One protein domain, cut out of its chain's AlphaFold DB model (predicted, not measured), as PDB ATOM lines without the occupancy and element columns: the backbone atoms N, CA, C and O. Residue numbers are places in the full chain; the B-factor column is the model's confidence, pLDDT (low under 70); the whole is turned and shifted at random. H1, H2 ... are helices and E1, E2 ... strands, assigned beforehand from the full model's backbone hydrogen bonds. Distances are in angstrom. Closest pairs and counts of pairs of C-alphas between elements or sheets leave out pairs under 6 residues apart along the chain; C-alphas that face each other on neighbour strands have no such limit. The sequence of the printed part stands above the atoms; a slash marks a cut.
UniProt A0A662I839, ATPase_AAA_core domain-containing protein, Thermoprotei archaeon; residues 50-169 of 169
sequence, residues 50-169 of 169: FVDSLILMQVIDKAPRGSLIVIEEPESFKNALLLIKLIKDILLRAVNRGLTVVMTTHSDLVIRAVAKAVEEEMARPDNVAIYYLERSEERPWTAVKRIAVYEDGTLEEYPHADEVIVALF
ATOM      1  N   PHE A  50      21.175 -38.525-108.280       94.25
ATOM      2  CA  PHE A  50      20.945 -39.925-107.919       94.25
ATOM      3  C   PHE A  50      20.761 -40.787-109.171       94.25
ATOM      4  O   PHE A  50      21.399 -41.836-109.282       94.25
ATOM      5  N   VAL A  51      19.919 -40.346-110.112       94.56
ATOM      6  CA  VAL A  51      19.639 -41.078-111.357       94.56
ATOM      7  C   VAL A  51      20.912 -41.238-112.185       94.56
ATOM      8  O   VAL A  51      21.230 -42.348-112.611       94.56
ATOM      9  N   ASP A  52      21.676 -40.161-112.349       95.25
ATOM     10  CA  ASP A  52      22.940 -40.176-113.079       95.25
ATOM     11  C   ASP A  52      23.969 -41.113-112.423       95.25
ATOM     12  O   ASP A  52      24.519 -42.004-113.075       95.25
ATOM     13  N   SER A  53      24.141 -41.017-111.098       95.31
ATOM     14  CA  SER A  53      25.020 -41.928-110.351       95.31
ATOM     15  C   SER A  53      24.583 -43.385-110.509       95.31
ATOM     16  O   SER A  53      25.417 -44.267-110.704       95.31
ATOM     17  N   LEU A  54      23.277 -43.662-110.461       93.94
ATOM     18  CA  LEU A  54      22.753 -45.006-110.676       93.94
ATOM     19  C   LEU A  54      23.140 -45.524-112.067       93.94
ATOM     20  O   LEU A  54      23.629 -46.648-112.162       93.94
ATOM     21  N   ILE A  55      22.968 -44.725-113.121       93.31
ATOM     22  CA  ILE A  55      23.316 -45.109-114.496       93.31
ATOM     23  C   ILE A  55      24.811 -45.416-114.612       93.31
ATOM     24  O   ILE A  55      25.170 -46.505-115.070       93.31
ATOM     25  N   LEU A  56      25.679 -44.511-114.145       95.75
ATOM     26  CA  LEU A  56      27.134 -44.697-114.170       95.75
ATOM     27  C   LEU A  56      27.540 -45.999-113.474       95.75
ATOM     28  O   LEU A  56      28.268 -46.822-114.036       95.75
ATOM     29  N   MET A  57      27.004 -46.234-112.277       94.69
ATOM     30  CA  MET A  57      27.317 -47.429-111.503       94.69
ATOM     31  C   MET A  57      26.786 -48.705-112.155       94.69
ATOM     32  O   MET A  57      27.458 -49.728-112.074       94.69
ATOM     33  N   GLN A  58      25.635 -48.676-112.835       92.94
ATOM     34  CA  GLN A  58      25.144 -49.833-113.595       92.94
ATOM     35  C   GLN A  58      26.052 -50.160-114.784       92.94
ATOM     36  O   GLN A  58      26.383 -51.327-114.990       92.94
ATOM     37  N   VAL A  59      26.486 -49.148-115.546       95.56
ATOM     38  CA  VAL A  59      27.408 -49.338-116.678       95.56
ATOM     39  C   VAL A  59      28.714 -49.954-116.191       95.56
ATOM     40  O   VAL A  59      29.137 -50.988-116.711       95.56
ATOM     41  N   ILE A  60      29.306 -49.376-115.144       96.75
ATOM     42  CA  ILE A  60      30.530 -49.898-114.541       96.75
ATOM     43  C   ILE A  60      30.284 -51.321-114.056       96.75
ATOM     44  O   ILE A  60      30.990 -52.226-114.489       96.75
ATOM     45  N   ASP A  61      29.257 -51.564-113.234       94.50
ATOM     46  CA  ASP A  61      28.921 -52.871-112.644       94.50
ATOM     47  C   ASP A  61      28.707 -53.985-113.674       94.50
ATOM     48  O   ASP A  61      29.016 -55.143-113.398       94.50
ATOM     49  N   LYS A  62      28.243 -53.665-114.882       95.50
ATOM     50  CA  LYS A  62      28.015 -54.659-115.941       95.50
ATOM     51  C   LYS A  62      29.163 -54.778-116.946       95.50
ATOM     52  O   LYS A  62      29.178 -55.745-117.703       95.50
ATOM     53  N   ALA A  63      30.133 -53.864-116.929       97.25
ATOM     54  CA  ALA A  63      31.254 -53.882-117.863       97.25
ATOM     55  C   ALA A  63      32.113 -55.162-117.732       97.25
ATOM     56  O   ALA A  63      32.511 -55.540-116.620       97.25
ATOM     57  N   PRO A  64      32.428 -55.850-118.842       97.50
ATOM     58  CA  PRO A  64      33.393 -56.944-118.834       97.50
ATOM     59  C   PRO A  64      34.783 -56.500-118.355       97.50
ATOM     60  O   PRO A  64      35.181 -55.346-118.497       97.50
ATOM     61  N   ARG A  65      35.563 -57.442-117.817       97.88
ATOM     62  CA  ARG A  65      36.979 -57.201-117.502       97.88
ATOM     63  C   ARG A  65      37.731 -56.763-118.765       97.88
ATOM     64  O   ARG A  65      37.548 -57.365-119.821       97.88
ATOM     65  N   GLY A  66      38.602 -55.765-118.638       97.75
ATOM     66  CA  GLY A  66      39.369 -55.201-119.751       97.75
ATOM     67  C   GLY A  66      38.621 -54.147-120.573       97.75
ATOM     68  O   GLY A  66      39.159 -53.675-121.570       97.75
ATOM     69  N   SER A  67      37.399 -53.765-120.187       98.44
ATOM     70  CA  SER A  67      36.682 -52.663-120.834       98.44
ATOM     71  C   SER A  67      37.304 -51.298-120.522       98.44
ATOM     72  O   SER A  67      37.738 -51.043-119.397       98.44
ATOM     73  N   LEU A  68      37.272 -50.414-121.525       98.25
ATOM     74  CA  LEU A  68      37.493 -48.976-121.383       98.25
ATOM     75  C   LEU A  68      36.142 -48.281-121.186       98.25
ATOM     76  O   LEU A  68      35.230 -48.465-121.991       98.25
ATOM     77  N   ILE A  69      36.036 -47.471-120.140       98.25
ATOM     78  CA  ILE A  69      34.878 -46.630-119.844       98.25
ATOM     79  C   ILE A  69      35.359 -45.181-119.833       98.25
ATOM     80  O   ILE A  69      36.332 -44.862-119.153       98.25
ATOM     81  N   VAL A  70      34.685 -44.315-120.586       98.25
ATOM     82  CA  VAL A  70      34.967 -42.876-120.616       98.25
ATOM     83  C   VAL A  70      33.784 -42.151-119.987       98.25
ATOM     84  O   VAL A  70      32.643 -42.422-120.358       98.25
ATOM     85  N   ILE A  71      34.055 -41.276-119.022       97.75
ATOM     86  CA  ILE A  71      33.042 -40.497-118.305       97.75
ATOM     87  C   ILE A  71      33.417 -39.025-118.430       97.75
ATOM     88  O   ILE A  71      34.495 -38.626-117.997       97.75
ATOM     89  N   GLU A  72      32.536 -38.221-119.008       97.31
ATOM     90  CA  GLU A  72      32.720 -36.772-119.026       97.31
ATOM     91  C   GLU A  72      31.954 -36.127-117.875       97.31
ATOM     92  O   GLU A  72      30.820 -36.516-117.596       97.31
ATOM     93  N   GLU A  73      32.602 -35.179-117.199       96.94
ATOM     94  CA  GLU A  73      32.037 -34.353-116.126       96.94
ATOM     95  C   GLU A  73      31.227 -35.155-115.083       96.94
ATOM     96  O   GLU A  73      30.033 -34.896-114.869       96.94
ATOM     97  N   PRO A  74      31.852 -36.136-114.389       96.44
ATOM     98  CA  PRO A  74      31.168 -36.941-113.378       96.44
ATOM     99  C   PRO A  74      30.595 -36.100-112.224       96.44
ATOM    100  O   PRO A  74      29.781 -36.607-111.454       96.44
ATOM    101  N   GLU A  75      30.984 -34.832-112.083       97.25
ATOM    102  CA  GLU A  75      30.463 -33.867-111.112       97.25
ATOM    103  C   GLU A  75      29.029 -33.378-111.367       97.25
ATOM    104  O   GLU A  75      28.374 -32.929-110.420       97.25
ATOM    105  N   SER A  76      28.507 -33.481-112.591       94.06
ATOM    106  CA  SER A  76      27.217 -32.875-112.939       94.06
ATOM    107  C   SER A  76      26.064 -33.391-112.069       94.06
ATOM    108  O   SER A  76      25.958 -34.587-111.785       94.06
ATOM    109  N   PHE A  77      25.198 -32.471-111.626       93.81
ATOM    110  CA  PHE A  77      24.024 -32.706-110.763       93.81
ATOM    111  C   PHE A  77      24.309 -33.245-109.349       93.81
ATOM    112  O   PHE A  77      23.367 -33.535-108.604       93.81
ATOM    113  N   LYS A  78      25.577 -33.392-108.944       94.69
ATOM    114  CA  LYS A  78      25.943 -34.022-107.669       94.69
ATOM    115  C   LYS A  78      26.402 -32.985-106.659       94.69
ATOM    116  O   LYS A  78      27.177 -32.082-106.957       94.69
ATOM    117  N   ASN A  79      25.950 -33.154-105.419       94.06
ATOM    118  CA  ASN A  79      26.568 -32.450-104.305       94.06
ATOM    119  C   ASN A  79      27.960 -33.036-104.009       94.06
ATOM    120  O   ASN A  79      28.278 -34.162-104.405       94.06
ATOM    121  N   ALA A  80      28.772 -32.280-103.269       95.50
ATOM    122  CA  ALA A  80      30.157 -32.633-102.975       95.50
ATOM    123  C   ALA A  80      30.316 -34.024-102.331       95.50
ATOM    124  O   ALA A  80      31.192 -34.788-102.724       95.50
ATOM    125  N   LEU A  81      29.456 -34.378-101.372       94.81
ATOM    126  CA  LEU A  81      29.559 -35.648-100.646       94.81
ATOM    127  C   LEU A  81      29.223 -36.848-101.537       94.81
ATOM    128  O   LEU A  81      29.943 -37.847-101.520       94.81
ATOM    129  N   LEU A  82      28.165 -36.736-102.348       94.44
ATOM    130  CA  LEU A  82      27.810 -37.762-103.326       94.44
ATOM    131  C   LEU A  82      28.927 -37.930-104.360       94.44
ATOM    132  O   LEU A  82      29.283 -39.062-104.676       94.44
ATOM    133  N   LEU A  83      29.500 -36.826-104.847       97.19
ATOM    134  CA  LEU A  83      30.594 -36.862-105.812       97.19
ATOM    135  C   LEU A  83      31.829 -37.571-105.247       97.19
ATOM    136  O   LEU A  83      32.349 -38.478-105.889       97.19
ATOM    137  N   ILE A  84      32.262 -37.229-104.028       97.25
ATOM    138  CA  ILE A  84      33.410 -37.885-103.379       97.25
ATOM    139  C   ILE A  84      33.176 -39.397-103.267       97.25
ATOM    140  O   ILE A  84      34.052 -40.184-103.630       97.25
ATOM    141  N   LYS A  85      31.993 -39.813-102.790       96.38
ATOM    142  CA  LYS A  85      31.644 -41.236-102.649       96.38
ATOM    143  C   LYS A  85      31.620 -41.940-104.005       96.38
ATOM    144  O   LYS A  85      32.222 -43.001-104.137       96.38
ATOM    145  N   LEU A  86      31.016 -41.318-105.020       96.88
ATOM    146  CA  LEU A  86      30.956 -41.855-106.376       96.88
ATOM    147  C   LEU A  86      32.353 -42.060-106.976       96.88
ATOM    148  O   LEU A  86      32.636 -43.143-107.474       96.88
ATOM    149  N   ILE A  87      33.242 -41.065-106.909       98.00
ATOM    150  CA  ILE A  87      34.597 -41.179-107.470       98.00
ATOM    151  C   ILE A  87      35.381 -42.314-106.801       98.00
ATOM    152  O   ILE A  87      36.004 -43.124-107.493       98.00
ATOM    153  N   LYS A  88      35.295 -42.435-105.470       97.56
ATOM    154  CA  LYS A  88      35.894 -43.552-104.723       97.56
ATOM    155  C   LYS A  88      35.323 -44.904-105.159       97.56
ATOM    156  O   LYS A  88      36.072 -45.853-105.388       97.56
ATOM    157  N   ASP A  89      34.005 -44.984-105.323       97.06
ATOM    158  CA  ASP A  89      33.299 -46.186-105.770       97.06
ATOM    159  C   ASP A  89      33.676 -46.610-107.201       97.06
ATOM    160  O   ASP A  89      33.808 -47.812-107.469       97.06
ATOM    161  N   ILE A  90      33.848 -45.639-108.106       97.50
ATOM    162  CA  ILE A  90      34.313 -45.840-109.484       97.50
ATOM    163  C   ILE A  90      35.737 -46.395-109.469       97.50
ATOM    164  O   ILE A  90      35.993 -47.428-110.090       97.50
ATOM    165  N   LEU A  91      36.648 -45.750-108.732       97.25
ATOM    166  CA  LEU A  91      38.054 -46.146-108.664       97.25
ATOM    167  C   LEU A  91      38.209 -47.566-108.109       97.25
ATOM    168  O   LEU A  91      38.859 -48.408-108.730       97.25
ATOM    169  N   LEU A  92      37.534 -47.864-106.996       96.75
ATOM    170  CA  LEU A  92      37.558 -49.186-106.374       96.75
ATOM    171  C   LEU A  92      37.071 -50.277-107.336       96.75
ATOM    172  O   LEU A  92      37.673 -51.348-107.436       96.75
ATOM    173  N   ARG A  93      35.983 -50.021-108.075       96.06
ATOM    174  CA  ARG A  93      35.460 -50.972-109.068       96.06
ATOM    175  C   ARG A  93      36.392 -51.134-110.253       96.06
ATOM    176  O   ARG A  93      36.545 -52.262-110.720       96.06
ATOM    177  N   ALA A  94      37.005 -50.051-110.720       97.25
ATOM    178  CA  ALA A  94      37.956 -50.098-111.817       97.25
ATOM    179  C   ALA A  94      39.145 -51.001-111.474       97.25
ATOM    180  O   ALA A  94      39.436 -51.941-112.217       97.25
ATOM    181  N   VAL A  95      39.744 -50.794-110.297       96.50
ATOM    182  CA  VAL A  95      40.860 -51.604-109.794       96.50
ATOM    183  C   VAL A  95      40.435 -53.061-109.605       96.50
ATOM    184  O   VAL A  95      41.010 -53.960-110.222       96.50
ATOM    185  N   ASN A  96      39.380 -53.310-108.822       96.31
ATOM    186  CA  ASN A  96      38.981 -54.671-108.441       96.31
ATOM    187  C   ASN A  96      38.536 -55.535-109.623       96.31
ATOM    188  O   ASN A  96      38.592 -56.763-109.555       96.31
ATOM    189  N   ARG A  97      38.067 -54.915-110.706       96.56
ATOM    190  CA  ARG A  97      37.517 -55.631-111.863       96.56
ATOM    191  C   ARG A  97      38.391 -55.553-113.101       96.56
ATOM    192  O   ARG A  97      38.029 -56.134-114.123       96.56
ATOM    193  N   GLY A  98      39.545 -54.892-113.008       97.31
ATOM    194  CA  GLY A  98      40.459 -54.704-114.129       97.31
ATOM    195  C   GLY A  98      39.796 -53.947-115.277       97.31
ATOM    196  O   GLY A  98      39.812 -54.429-116.410       97.31
ATOM    197  N   LEU A  99      39.160 -52.818-114.962       98.31
ATOM    198  CA  LEU A  99      38.608 -51.876-115.937       98.31
ATOM    199  C   LEU A  99      39.579 -50.707-116.113       98.31
ATOM    200  O   LEU A  99      40.280 -50.327-115.175       98.31
ATOM    201  N   THR A 100      39.567 -50.097-117.292       98.31
ATOM    202  CA  THR A 100      40.204 -48.798-117.521       98.31
ATOM    203  C   THR A 100      39.119 -47.733-117.521       98.31
ATOM    204  O   THR A 100      38.203 -47.793-118.337       98.31
ATOM    205  N   VAL A 101      39.211 -46.764-116.613       98.31
ATOM    206  CA  VAL A 101      38.281 -45.629-116.555       98.31
ATOM    207  C   VAL A 101      39.046 -44.354-116.880       98.31
ATOM    208  O   VAL A 101      40.073 -44.077-116.265       98.31
ATOM    209  N   VAL A 102      38.551 -43.593-117.850       98.38
ATOM    210  CA  VAL A 102      39.066 -42.270-118.218       98.38
ATOM    211  C   VAL A 102      37.988 -41.253-117.890       98.38
ATOM    212  O   VAL A 102      36.843 -41.419-118.307       98.38
ATOM    213  N   MET A 103      38.346 -40.217-117.135       98.19
ATOM    214  CA  MET A 103      37.418 -39.156-116.752       98.19
ATOM    215  C   MET A 103      37.927 -37.803-117.236       98.19
ATOM    216  O   MET A 103      39.127 -37.539-117.152       98.19
ATOM    217  N   THR A 104      37.023 -36.950-117.709       97.88
ATOM    218  CA  THR A 104      37.285 -35.515-117.892       97.88
ATOM    219  C   THR A 104      36.542 -34.739-116.813       97.88
ATOM    220  O   THR A 104      35.453 -35.131-116.399       97.88
ATOM    221  N   THR A 105      37.148 -33.674-116.296       96.94
ATOM    222  CA  THR A 105      36.548 -32.879-115.222       96.94
ATOM    223  C   THR A 105      37.150 -31.480-115.191       96.94
ATOM    224  O   THR A 105      38.325 -31.294-115.520       96.94
ATOM    225  N   HIS A 106      36.346 -30.514-114.756       93.19
ATOM    226  CA  HIS A 106      36.805 -29.177-114.374       93.19
ATOM    227  C   HIS A 106      36.804 -28.990-112.848       93.19
ATOM    228  O   HIS A 106      37.163 -27.928-112.341       93.19
ATOM    229  N   SER A 107      36.405 -30.021-112.105       93.88
ATOM    230  CA  SER A 107      36.236 -29.990-110.662       93.88
ATOM    231  C   SER A 107      37.487 -30.478-109.936       93.88
ATOM    232  O   SER A 107      37.819 -31.666-109.951       93.88
ATOM    233  N   ASP A 108      38.133 -29.580-109.189       92.62
ATOM    234  CA  ASP A 108      39.219 -29.938-108.260       92.62
ATOM    235  C   ASP A 108      38.757 -30.989-107.232       92.62
ATOM    236  O   ASP A 108      39.540 -31.818-106.773       92.62
ATOM    237  N   LEU A 109      37.456 -31.031-106.917       95.94
ATOM    238  CA  LEU A 109      36.908 -32.013-105.988       95.94
ATOM    239  C   LEU A 109      36.994 -33.449-106.520       95.94
ATOM    240  O   LEU A 109      37.214 -34.366-105.729       95.94
ATOM    241  N   VAL A 110      36.858 -33.662-107.834       97.38
ATOM    242  CA  VAL A 110      37.048 -34.988-108.448       97.38
ATOM    243  C   VAL A 110      38.494 -35.433-108.273       97.38
ATOM    244  O   VAL A 110      38.747 -36.548-107.817       97.38
ATOM    245  N   ILE A 111      39.442 -34.539-108.565       96.38
ATOM    246  CA  ILE A 111      40.875 -34.824-108.453       96.38
ATOM    247  C   ILE A 111      41.248 -35.128-106.996       96.38
ATOM    248  O   ILE A 111      41.894 -36.138-106.711       96.38
ATOM    249  N   ARG A 112      40.760 -34.321-106.048       96.31
ATOM    250  CA  ARG A 112      40.959 -34.559-104.612       96.31
ATOM    251  C   ARG A 112      40.303 -35.840-104.119       96.31
ATOM    252  O   ARG A 112      40.869 -36.500-103.255       96.31
ATOM    253  N   ALA A 113      39.137 -36.214-104.642       97.81
ATOM    254  CA  ALA A 113      38.495 -37.472-104.274       97.81
ATOM    255  C   ALA A 113      39.328 -38.683-104.721       97.81
ATOM    256  O   ALA A 113      39.433 -39.648-103.966       97.81
ATOM    257  N   VAL A 114      39.971 -38.612-105.894       97.81
ATOM    258  CA  VAL A 114      40.938 -39.626-106.346       97.81
ATOM    259  C   VAL A 114      42.151 -39.674-105.419       97.81
ATOM    260  O   VAL A 114      42.520 -40.751-104.958       97.81
ATOM    261  N   ALA A 115      42.739 -38.521-105.098       97.31
ATOM    262  CA  ALA A 115      43.893 -38.439-104.203       97.31
ATOM    263  C   ALA A 115      43.576 -39.000-102.804       97.31
ATOM    264  O   ALA A 115      44.324 -39.811-102.264       97.31
ATOM    265  N   LYS A 116      42.395 -38.667-102.266       97.81
ATOM    266  CA  LYS A 116      41.887 -39.201-100.998       97.81
ATOM    267  C   LYS A 116      41.672 -40.714-101.041       97.81
ATOM    268  O   LYS A 116      41.873 -41.388-100.041       97.81
ATOM    269  N   ALA A 117      41.248 -41.261-102.179       97.62
ATOM    270  CA  ALA A 117      41.097 -42.704-102.338       97.62
ATOM    271  C   ALA A 117      42.451 -43.436-102.315       97.62
ATOM    272  O   ALA A 117      42.520 -44.564-101.832       97.62
ATOM    273  N   VAL A 118      43.512 -42.794-102.820       97.88
ATOM    274  CA  VAL A 118      44.886 -43.304-102.720       97.88
ATOM    275  C   VAL A 118      45.381 -43.259-101.273       97.88
ATOM    276  O   VAL A 118      45.847 -44.277-100.778       97.88
ATOM    277  N   GLU A 119      45.184 -42.137-100.570       97.81
ATOM    278  CA  GLU A 119      45.502 -42.009 -99.132       97.81
ATOM    279  C   GLU A 119      44.806 -43.088 -98.282       97.81
ATOM    280  O   GLU A 119      45.373 -43.612 -97.331       97.81
ATOM    281  N   GLU A 120      43.559 -43.425 -98.621       97.31
ATOM    282  CA  GLU A 120      42.762 -44.459 -97.946       97.31
ATOM    283  C   GLU A 120      43.080 -45.890 -98.423       97.31
ATOM    284  O   GLU A 120      42.333 -46.819 -98.113       97.31
ATOM    285  N   GLU A 121      44.156 -46.079 -99.196       95.94
ATOM    286  CA  GLU A 121      44.623 -47.370 -99.724       95.94
ATOM    287  C   GLU A 121      43.584 -48.114-100.594       95.94
ATOM    288  O   GLU A 121      43.693 -49.317-100.844       95.94
ATOM    289  N   MET A 122      42.568 -47.410-101.113       95.88
ATOM    290  CA  MET A 122      41.563 -47.986-102.020       95.88
ATOM    291  C   MET A 122      42.137 -48.250-103.419       95.88
ATOM    292  O   MET A 122      41.621 -49.079-104.172       95.88
ATOM    293  N   ALA A 123      43.187 -47.514-103.771       95.50
ATOM    294  CA  ALA A 123      43.982 -47.670-104.975       95.50
ATOM    295  C   ALA A 123      45.424 -47.271-104.665       95.50
ATOM    296  O   ALA A 123      45.676 -46.470-103.773       95.50
ATOM    297  N   ARG A 124      46.375 -47.800-105.428       96.81
ATOM    298  CA  ARG A 124      47.772 -47.365-105.352       96.81
ATOM    299  C   ARG A 124      48.022 -46.212-106.331       96.81
ATOM    300  O   ARG A 124      47.316 -46.129-107.344       96.81
ATOM    301  N   PRO A 125      49.059 -45.382-106.124       96.62
ATOM    302  CA  PRO A 125      49.447 -44.346-107.085       96.62
ATOM    303  C   PRO A 125      49.649 -44.866-108.515       96.62
ATOM    304  O   PRO A 125      49.319 -44.186-109.481       96.62
ATOM    305  N   ASP A 126      50.136 -46.103-108.668       96.62
ATOM    306  CA  ASP A 126      50.332 -46.753-109.971       96.62
ATOM    307  C   ASP A 126      49.018 -47.094-110.705       96.62
ATOM    308  O   ASP A 126      49.040 -47.406-111.897       96.62
ATOM    309  N   ASN A 127      47.868 -47.030-110.025       96.94
ATOM    310  CA  ASN A 127      46.545 -47.257-110.611       96.94
ATOM    311  C   ASN A 127      45.921 -45.972-111.164       96.94
ATOM    312  O   ASN A 127      44.875 -46.039-111.809       96.94
ATOM    313  N   VAL A 128      46.545 -44.814-110.927       97.06
ATOM    314  CA  VAL A 128      46.000 -43.499-111.259       97.06
ATOM    315  C   VAL A 128      46.981 -42.713-112.128       97.06
ATOM    316  O   VAL A 128      48.199 -42.729-111.946       97.06
ATOM    317  N   ALA A 129      46.440 -41.968-113.088       96.81
ATOM    318  CA  ALA A 129      47.179 -40.944-113.806       96.81
ATOM    319  C   ALA A 129      46.287 -39.718-113.999       96.81
ATOM    320  O   ALA A 129      45.181 -39.831-114.522       96.81
ATOM    321  N   ILE A 130      46.783 -38.553-113.579       97.12
ATOM    322  CA  ILE A 130      46.113 -37.268-113.774       97.12
ATOM    323  C   ILE A 130      46.880 -36.501-114.844       97.12
ATOM    324  O   ILE A 130      48.106 -36.385-114.779       97.12
ATOM    325  N   TYR A 131      46.148 -35.978-115.821       96.62
ATOM    326  CA  TYR A 131      46.696 -35.185-116.912       96.62
ATOM    327  C   TYR A 131      46.014 -33.822-116.938       96.62
ATOM    328  O   TYR A 131      44.805 -33.732-117.126       96.62
ATOM    329  N   TYR A 132      46.804 -32.772-116.755       94.88
ATOM    330  CA  TYR A 132      46.386 -31.392-116.930       94.88
ATOM    331  C   TYR A 132      46.584 -30.991-118.392       94.88
ATOM    332  O   TYR A 132      47.652 -31.226-118.967       94.88
ATOM    333  N   LEU A 133      45.545 -30.416-118.993       93.56
ATOM    334  CA  LEU A 133      45.529 -30.008-120.394       93.56
ATOM    335  C   LEU A 133      45.553 -28.484-120.471       93.56
ATOM    336  O   LEU A 133      44.693 -27.827-119.891       93.56
ATOM    337  N   GLU A 134      46.508 -27.929-121.212       91.31
ATOM    338  CA  GLU A 134      46.680 -26.481-121.347       91.31
ATOM    339  C   GLU A 134      46.862 -26.057-122.804       91.31
ATOM    340  O   GLU A 134      47.337 -26.820-123.653       91.31
ATOM    341  N   ARG A 135      46.481 -24.811-123.091       90.81
ATOM    342  CA  ARG A 135      46.710 -24.121-124.364       90.81
ATOM    343  C   ARG A 135      46.968 -22.650-124.067       90.81
ATOM    344  O   ARG A 135      46.343 -22.094-123.170       90.81
ATOM    345  N   SER A 136      47.831 -22.018-124.849       87.62
ATOM    346  CA  SER A 136      48.060 -20.572-124.792       87.62
ATOM    347  C   SER A 136      48.139 -19.990-126.200       87.62
ATOM    348  O   SER A 136      48.208 -20.730-127.183       87.62
ATOM    349  N   GLU A 137      48.136 -18.663-126.327       90.31
ATOM    350  CA  GLU A 137      48.367 -18.018-127.628       90.31
ATOM    351  C   GLU A 137      49.743 -18.392-128.204       90.31
ATOM    352  O   GLU A 137      49.873 -18.666-129.396       90.31
ATOM    353  N   GLU A 138      50.758 -18.486-127.340       90.81
ATOM    354  CA  GLU A 138      52.128 -18.872-127.699       90.81
ATOM    355  C   GLU A 138      52.255 -20.366-128.040       90.81
ATOM    356  O   GLU A 138      53.072 -20.755-128.878       90.81
ATOM    357  N   ARG A 139      51.443 -21.220-127.402       87.69
ATOM    358  CA  ARG A 139      51.349 -22.666-127.651       87.69
ATOM    359  C   ARG A 139      49.903 -23.038-127.992       87.69
ATOM    360  O   ARG A 139      49.165 -23.518-127.128       87.69
ATOM    361  N   PRO A 140      49.489 -22.858-129.263       90.38
ATOM    362  CA  PRO A 140      48.091 -23.017-129.664       90.38
ATOM    363  C   PRO A 140      47.623 -24.478-129.697       90.38
ATOM    364  O   PRO A 140      46.418 -24.732-129.739       90.38
ATOM    365  N   TRP A 141      48.544 -25.446-129.683       94.12
ATOM    366  CA  TRP A 141      48.245 -26.877-129.588       94.12
ATOM    367  C   TRP A 141      48.160 -27.317-128.126       94.12
ATOM    368  O   TRP A 141      48.900 -26.801-127.293       94.12
ATOM    369  N   THR A 142      47.295 -28.288-127.821       93.94
ATOM    370  CA  THR A 142      47.148 -28.819-126.458       93.94
ATOM    371  C   THR A 142      48.462 -29.406-125.957       93.94
ATOM    372  O   THR A 142      48.962 -30.386-126.513       93.94
ATOM    373  N   ALA A 143      48.991 -28.821-124.886       92.19
ATOM    374  CA  ALA A 143      50.062 -29.401-124.097       92.19
ATOM    375  C   ALA A 143      49.465 -30.212-122.942       92.19
ATOM    376  O   ALA A 143      48.383 -29.915-122.432       92.19
ATOM    377  N   VAL A 144      50.172 -31.276-122.564       93.62
ATOM    378  CA  VAL A 144      49.745 -32.211-121.524       93.62
ATOM    379  C   VAL A 144      50.822 -32.257-120.453       93.62
ATOM    380  O   VAL A 144      51.965 -32.613-120.744       93.62
ATOM    381  N   LYS A 145      50.451 -31.954-119.211       93.19
ATOM    382  CA  LYS A 145      51.298 -32.170-118.037       93.19
ATOM    383  C   LYS A 145      50.713 -33.307-117.209       93.19
ATOM    384  O   LYS A 145      49.533 -33.288-116.876       93.19
ATOM    385  N   ARG A 146      51.528 -34.300-116.855       95.56
ATOM    386  CA  ARG A 146      51.128 -35.308-115.864       95.56
ATOM    387  C   ARG A 146      51.284 -34.718-114.465       95.56
ATOM    388  O   ARG A 146      52.327 -34.141-114.186       95.56
ATOM    389  N   ILE A 147      50.278 -34.897-113.618       95.69
ATOM    390  CA  ILE A 147      50.303 -34.524-112.199       95.69
ATOM    391  C   ILE A 147      50.522 -35.799-111.386       95.69
ATOM    392  O   ILE A 147      49.794 -36.783-111.567       95.69
ATOM    393  N   ALA A 148      51.550 -35.817-110.537       95.19
ATOM    394  CA  ALA A 148      51.800 -36.951-109.655       95.19
ATOM    395  C   ALA A 148      50.790 -37.006-108.493       95.19
ATOM    396  O   ALA A 148      50.413 -35.975-107.935       95.19
ATOM    397  N   VAL A 149      50.389 -38.225-108.125       96.56
ATOM    398  CA  VAL A 149      49.701 -38.541-106.865       96.56
ATOM    399  C   VAL A 149      50.675 -39.361-106.033       96.56
ATOM    400  O   VAL A 149      51.251 -40.319-106.554       96.56
ATOM    401  N   TYR A 150      50.883 -38.987-104.779       96.56
ATOM    402  CA  TYR A 150      51.778 -39.689-103.863       96.56
ATOM    403  C   TYR A 150      51.000 -40.658-102.960       96.56
ATOM    404  O   TYR A 150      49.775 -40.594-102.875       96.56
ATOM    405  N   GLU A 151      51.709 -41.584-102.306       96.19
ATOM    406  CA  GLU A 151      51.114 -42.621-101.438       96.19
ATOM    407  C   GLU A 151      50.284 -42.032-100.283       96.19
ATOM    408  O   GLU A 151      49.293 -42.617 -99.868       96.19
ATOM    409  N   ASP A 152      50.648 -40.847 -99.788       96.12
ATOM    410  CA  ASP A 152      49.921 -40.131 -98.732       96.12
ATOM    411  C   ASP A 152      48.724 -39.312 -99.257       96.12
ATOM    412  O   ASP A 152      48.139 -38.520 -98.521       96.12
ATOM    413  N   GLY A 153      48.372 -39.461-100.539       93.75
ATOM    414  CA  GLY A 153      47.321 -38.691-101.201       93.75
ATOM    415  C   GLY A 153      47.694 -37.244-101.518       93.75
ATOM    416  O   GLY A 153      46.836 -36.488-101.979       93.75
ATOM    417  N   THR A 154      48.947 -36.831-101.312       95.88
ATOM    418  CA  THR A 154      49.412 -35.517-101.760       95.88
ATOM    419  C   THR A 154      49.435 -35.465-103.292       95.88
ATOM    420  O   THR A 154      49.757 -36.446-103.966       95.88
ATOM    421  N   LEU A 155      49.097 -34.303-103.854       94.31
ATOM    422  CA  LEU A 155      49.165 -34.029-105.288       94.31
ATOM    423  C   LEU A 155      50.375 -33.149-105.596       94.31
ATOM    424  O   LEU A 155      50.686 -32.230-104.837       94.31
ATOM    425  N   GLU A 156      51.039 -33.405-106.722       93.50
ATOM    426  CA  GLU A 156      51.929 -32.405-107.312       93.50
ATOM    427  C   GLU A 156      51.138 -31.123-107.597       93.50
ATOM    428  O   GLU A 156      49.972 -31.163-107.994       93.50
ATOM    429  N   GLU A 157      51.785 -29.982-107.398       88.00
ATOM    430  CA  GLU A 157      51.178 -28.683-107.633       88.00
ATOM    431  C   GLU A 157      50.677 -28.526-109.078       88.00
ATOM    432  O   GLU A 157      51.366 -28.837-110.065       88.00
ATOM    433  N   TYR A 158      49.437 -28.044-109.193       84.12
ATOM    434  CA  TYR A 158      48.807 -27.803-110.481       84.12
ATOM    435  C   TYR A 158      49.488 -26.640-111.211       84.12
ATOM    436  O   TYR A 158      49.859 -25.644-110.585       84.12
ATOM    437  N   PRO A 159      49.588 -26.700-112.549       81.12
ATOM    438  CA  PRO A 159      49.874 -25.516-113.348       81.12
ATOM    439  C   PRO A 159      48.887 -24.390-113.024       81.12
ATOM    440  O   PRO A 159      47.697 -24.647-112.837       81.12
ATOM    441  N   HIS A 160      49.385 -23.156-112.985       82.69
ATOM    442  CA  HIS A 160      48.595 -21.942-112.746       82.69
ATOM    443  C   HIS A 160      47.930 -21.851-111.357       82.69
ATOM    444  O   HIS A 160      47.070 -20.996-111.164       82.69
ATOM    445  N   ALA A 161      48.314 -22.682-110.375       79.75
ATOM    446  CA  ALA A 161      47.772 -22.593-109.014       79.75
ATOM    447  C   ALA A 161      47.935 -21.178-108.424       79.75
ATOM    448  O   ALA A 161      46.961 -20.595-107.951       79.75
ATOM    449  N   ASP A 162      49.131 -20.597-108.551       81.25
ATOM    450  CA  ASP A 162      49.425 -19.226-108.123       81.25
ATOM    451  C   ASP A 162      48.555 -18.187-108.838       81.25
ATOM    452  O   ASP A 162      47.996 -17.300-108.199       81.25
ATOM    453  N   GLU A 163      48.403 -18.305-110.158       85.56
ATOM    454  CA  GLU A 163      47.604 -17.375-110.965       85.56
ATOM    455  C   GLU A 163      46.127 -17.407-110.564       85.56
ATOM    456  O   GLU A 163      45.503 -16.356-110.431       85.56
ATOM    457  N   VAL A 164      45.575 -18.601-110.319       82.69
ATOM    458  CA  VAL A 164      44.197 -18.770-109.840       82.69
ATOM    459  C   VAL A 164      44.035 -18.158-108.452       82.69
ATOM    460  O   VAL A 164      43.060 -17.449-108.216       82.69
ATOM    461  N   ILE A 165      44.981 -18.397-107.540       81.94
ATOM    462  CA  ILE A 165      44.951 -17.809-106.196       81.94
ATOM    463  C   ILE A 165      45.001 -16.285-106.288       81.94
ATOM    464  O   ILE A 165      44.175 -15.619-105.672       81.94
ATOM    465  N   VAL A 166      45.917 -15.728-107.084       89.38
ATOM    466  CA  VAL A 166      46.019 -14.279-107.301       89.38
ATOM    467  C   VAL A 166      44.731 -13.722-107.904       89.38
ATOM    468  O   VAL A 166      44.295 -12.660-107.488       89.38
ATOM    469  N   ALA A 167      44.087 -14.423-108.837       89.75
ATOM    470  CA  ALA A 167      42.838 -13.967-109.445       89.75
ATOM    471  C   ALA A 167      41.631 -13.973-108.484       89.75
ATOM    472  O   ALA A 167      40.606 -13.361-108.789       89.75
ATOM    473  N   LEU A 168      41.721 -14.679-107.351       84.12
ATOM    474  CA  LEU A 168      40.660 -14.769-106.344       84.12
ATOM    475  C   LEU A 168      40.730 -13.674-105.262       84.12
ATOM    476  O   LEU A 168      39.778 -13.563-104.484       84.12
ATOM    477  N   PHE A 169      41.807 -12.883-105.205       79.81
ATOM    478  CA  PHE A 169      42.021 -11.803-104.229       79.81
ATOM    479  C   PHE A 169      42.268 -10.452-104.911       79.81
ATOM    480  O   PHE A 169      41.937  -9.425-104.274       79.81
TER     481      PHE A 169
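AT A GLANCE: This is residues 50 to 169 of the 169 residues of the protein "ATPase_AAA_core domain-containing protein" of Thermoprotei archaeon (UniProt A0A662I839). A small parallel sheet of two strands, E1 and E2, has H2 packed over it, chiefly over E2; H1 runs side by side with H2, and H3 crosses H2 on the side away from H1. The separate hairpin E3 and E4 lies beyond E2 and H3, and two pieces stick out: residues 136 to 141 between its strands and residues 161 to 169 with H4. The 120 printed residues include four named helices and four named strands, in the order H1 E1 H2 E2 H3 E3 E4 H4, class mixed. The whole is compact, radius of gyration of the C-alphas 15.3 A, spanning 44 by 30 by 29 A.

IN THESE COORDINATES: E1 is residues 68 to 72 and E2 100 to 104. H2, residues 80 to 97, is 25.7 A long; H1, 50 to 62, begins at C-alpha 50 (20.945, -39.925, -107.919) and is 18.2 A; H3, 108 to 119, is 16.4 A. E3 is 130 to 134, E4 143 to 147. H4, 161 to 167, ends at C-alpha 167 (42.838, -13.967, -109.445).

HOW THE PARTS SIT: E1 and E2 are parallel, with N 69 and O 100 2.8 A apart. E1, H2 and E2 form a strand-helix-strand unit, two parallel neighbours with a helix between, its crossover right-handed. The closest C-alphas of H2 and E2 are Ala 94 and Thr 100, 6.3 A. With residues 86 to 94 alone, H2 touches H1 (C-alphas Ser 53 and Leu 86, 7.1 A), the same way at a shallow tilt of 6 degrees. H2 touches H3 at a steep tilt of 50 degrees, closest C-alphas Ile 84 and Ala 113, 5.2 A. E3 and E4 form an antiparallel hairpin, N 132 and O 145 2.8 A apart; E2 and E3 are apart. H4 touches no helix. In H1, H2, H3 and H4 every O i to N i+4 pair is within hydrogen-bond range.

THE WHOLE: The C-alphas farthest apart are those of Pro 64 and Phe 169, 48.2 A. The printed part has no cut; the link E4 to H4, 13 residues, is long. Mean pLDDT of the printed part is 94.4, and no printed residue is under 70.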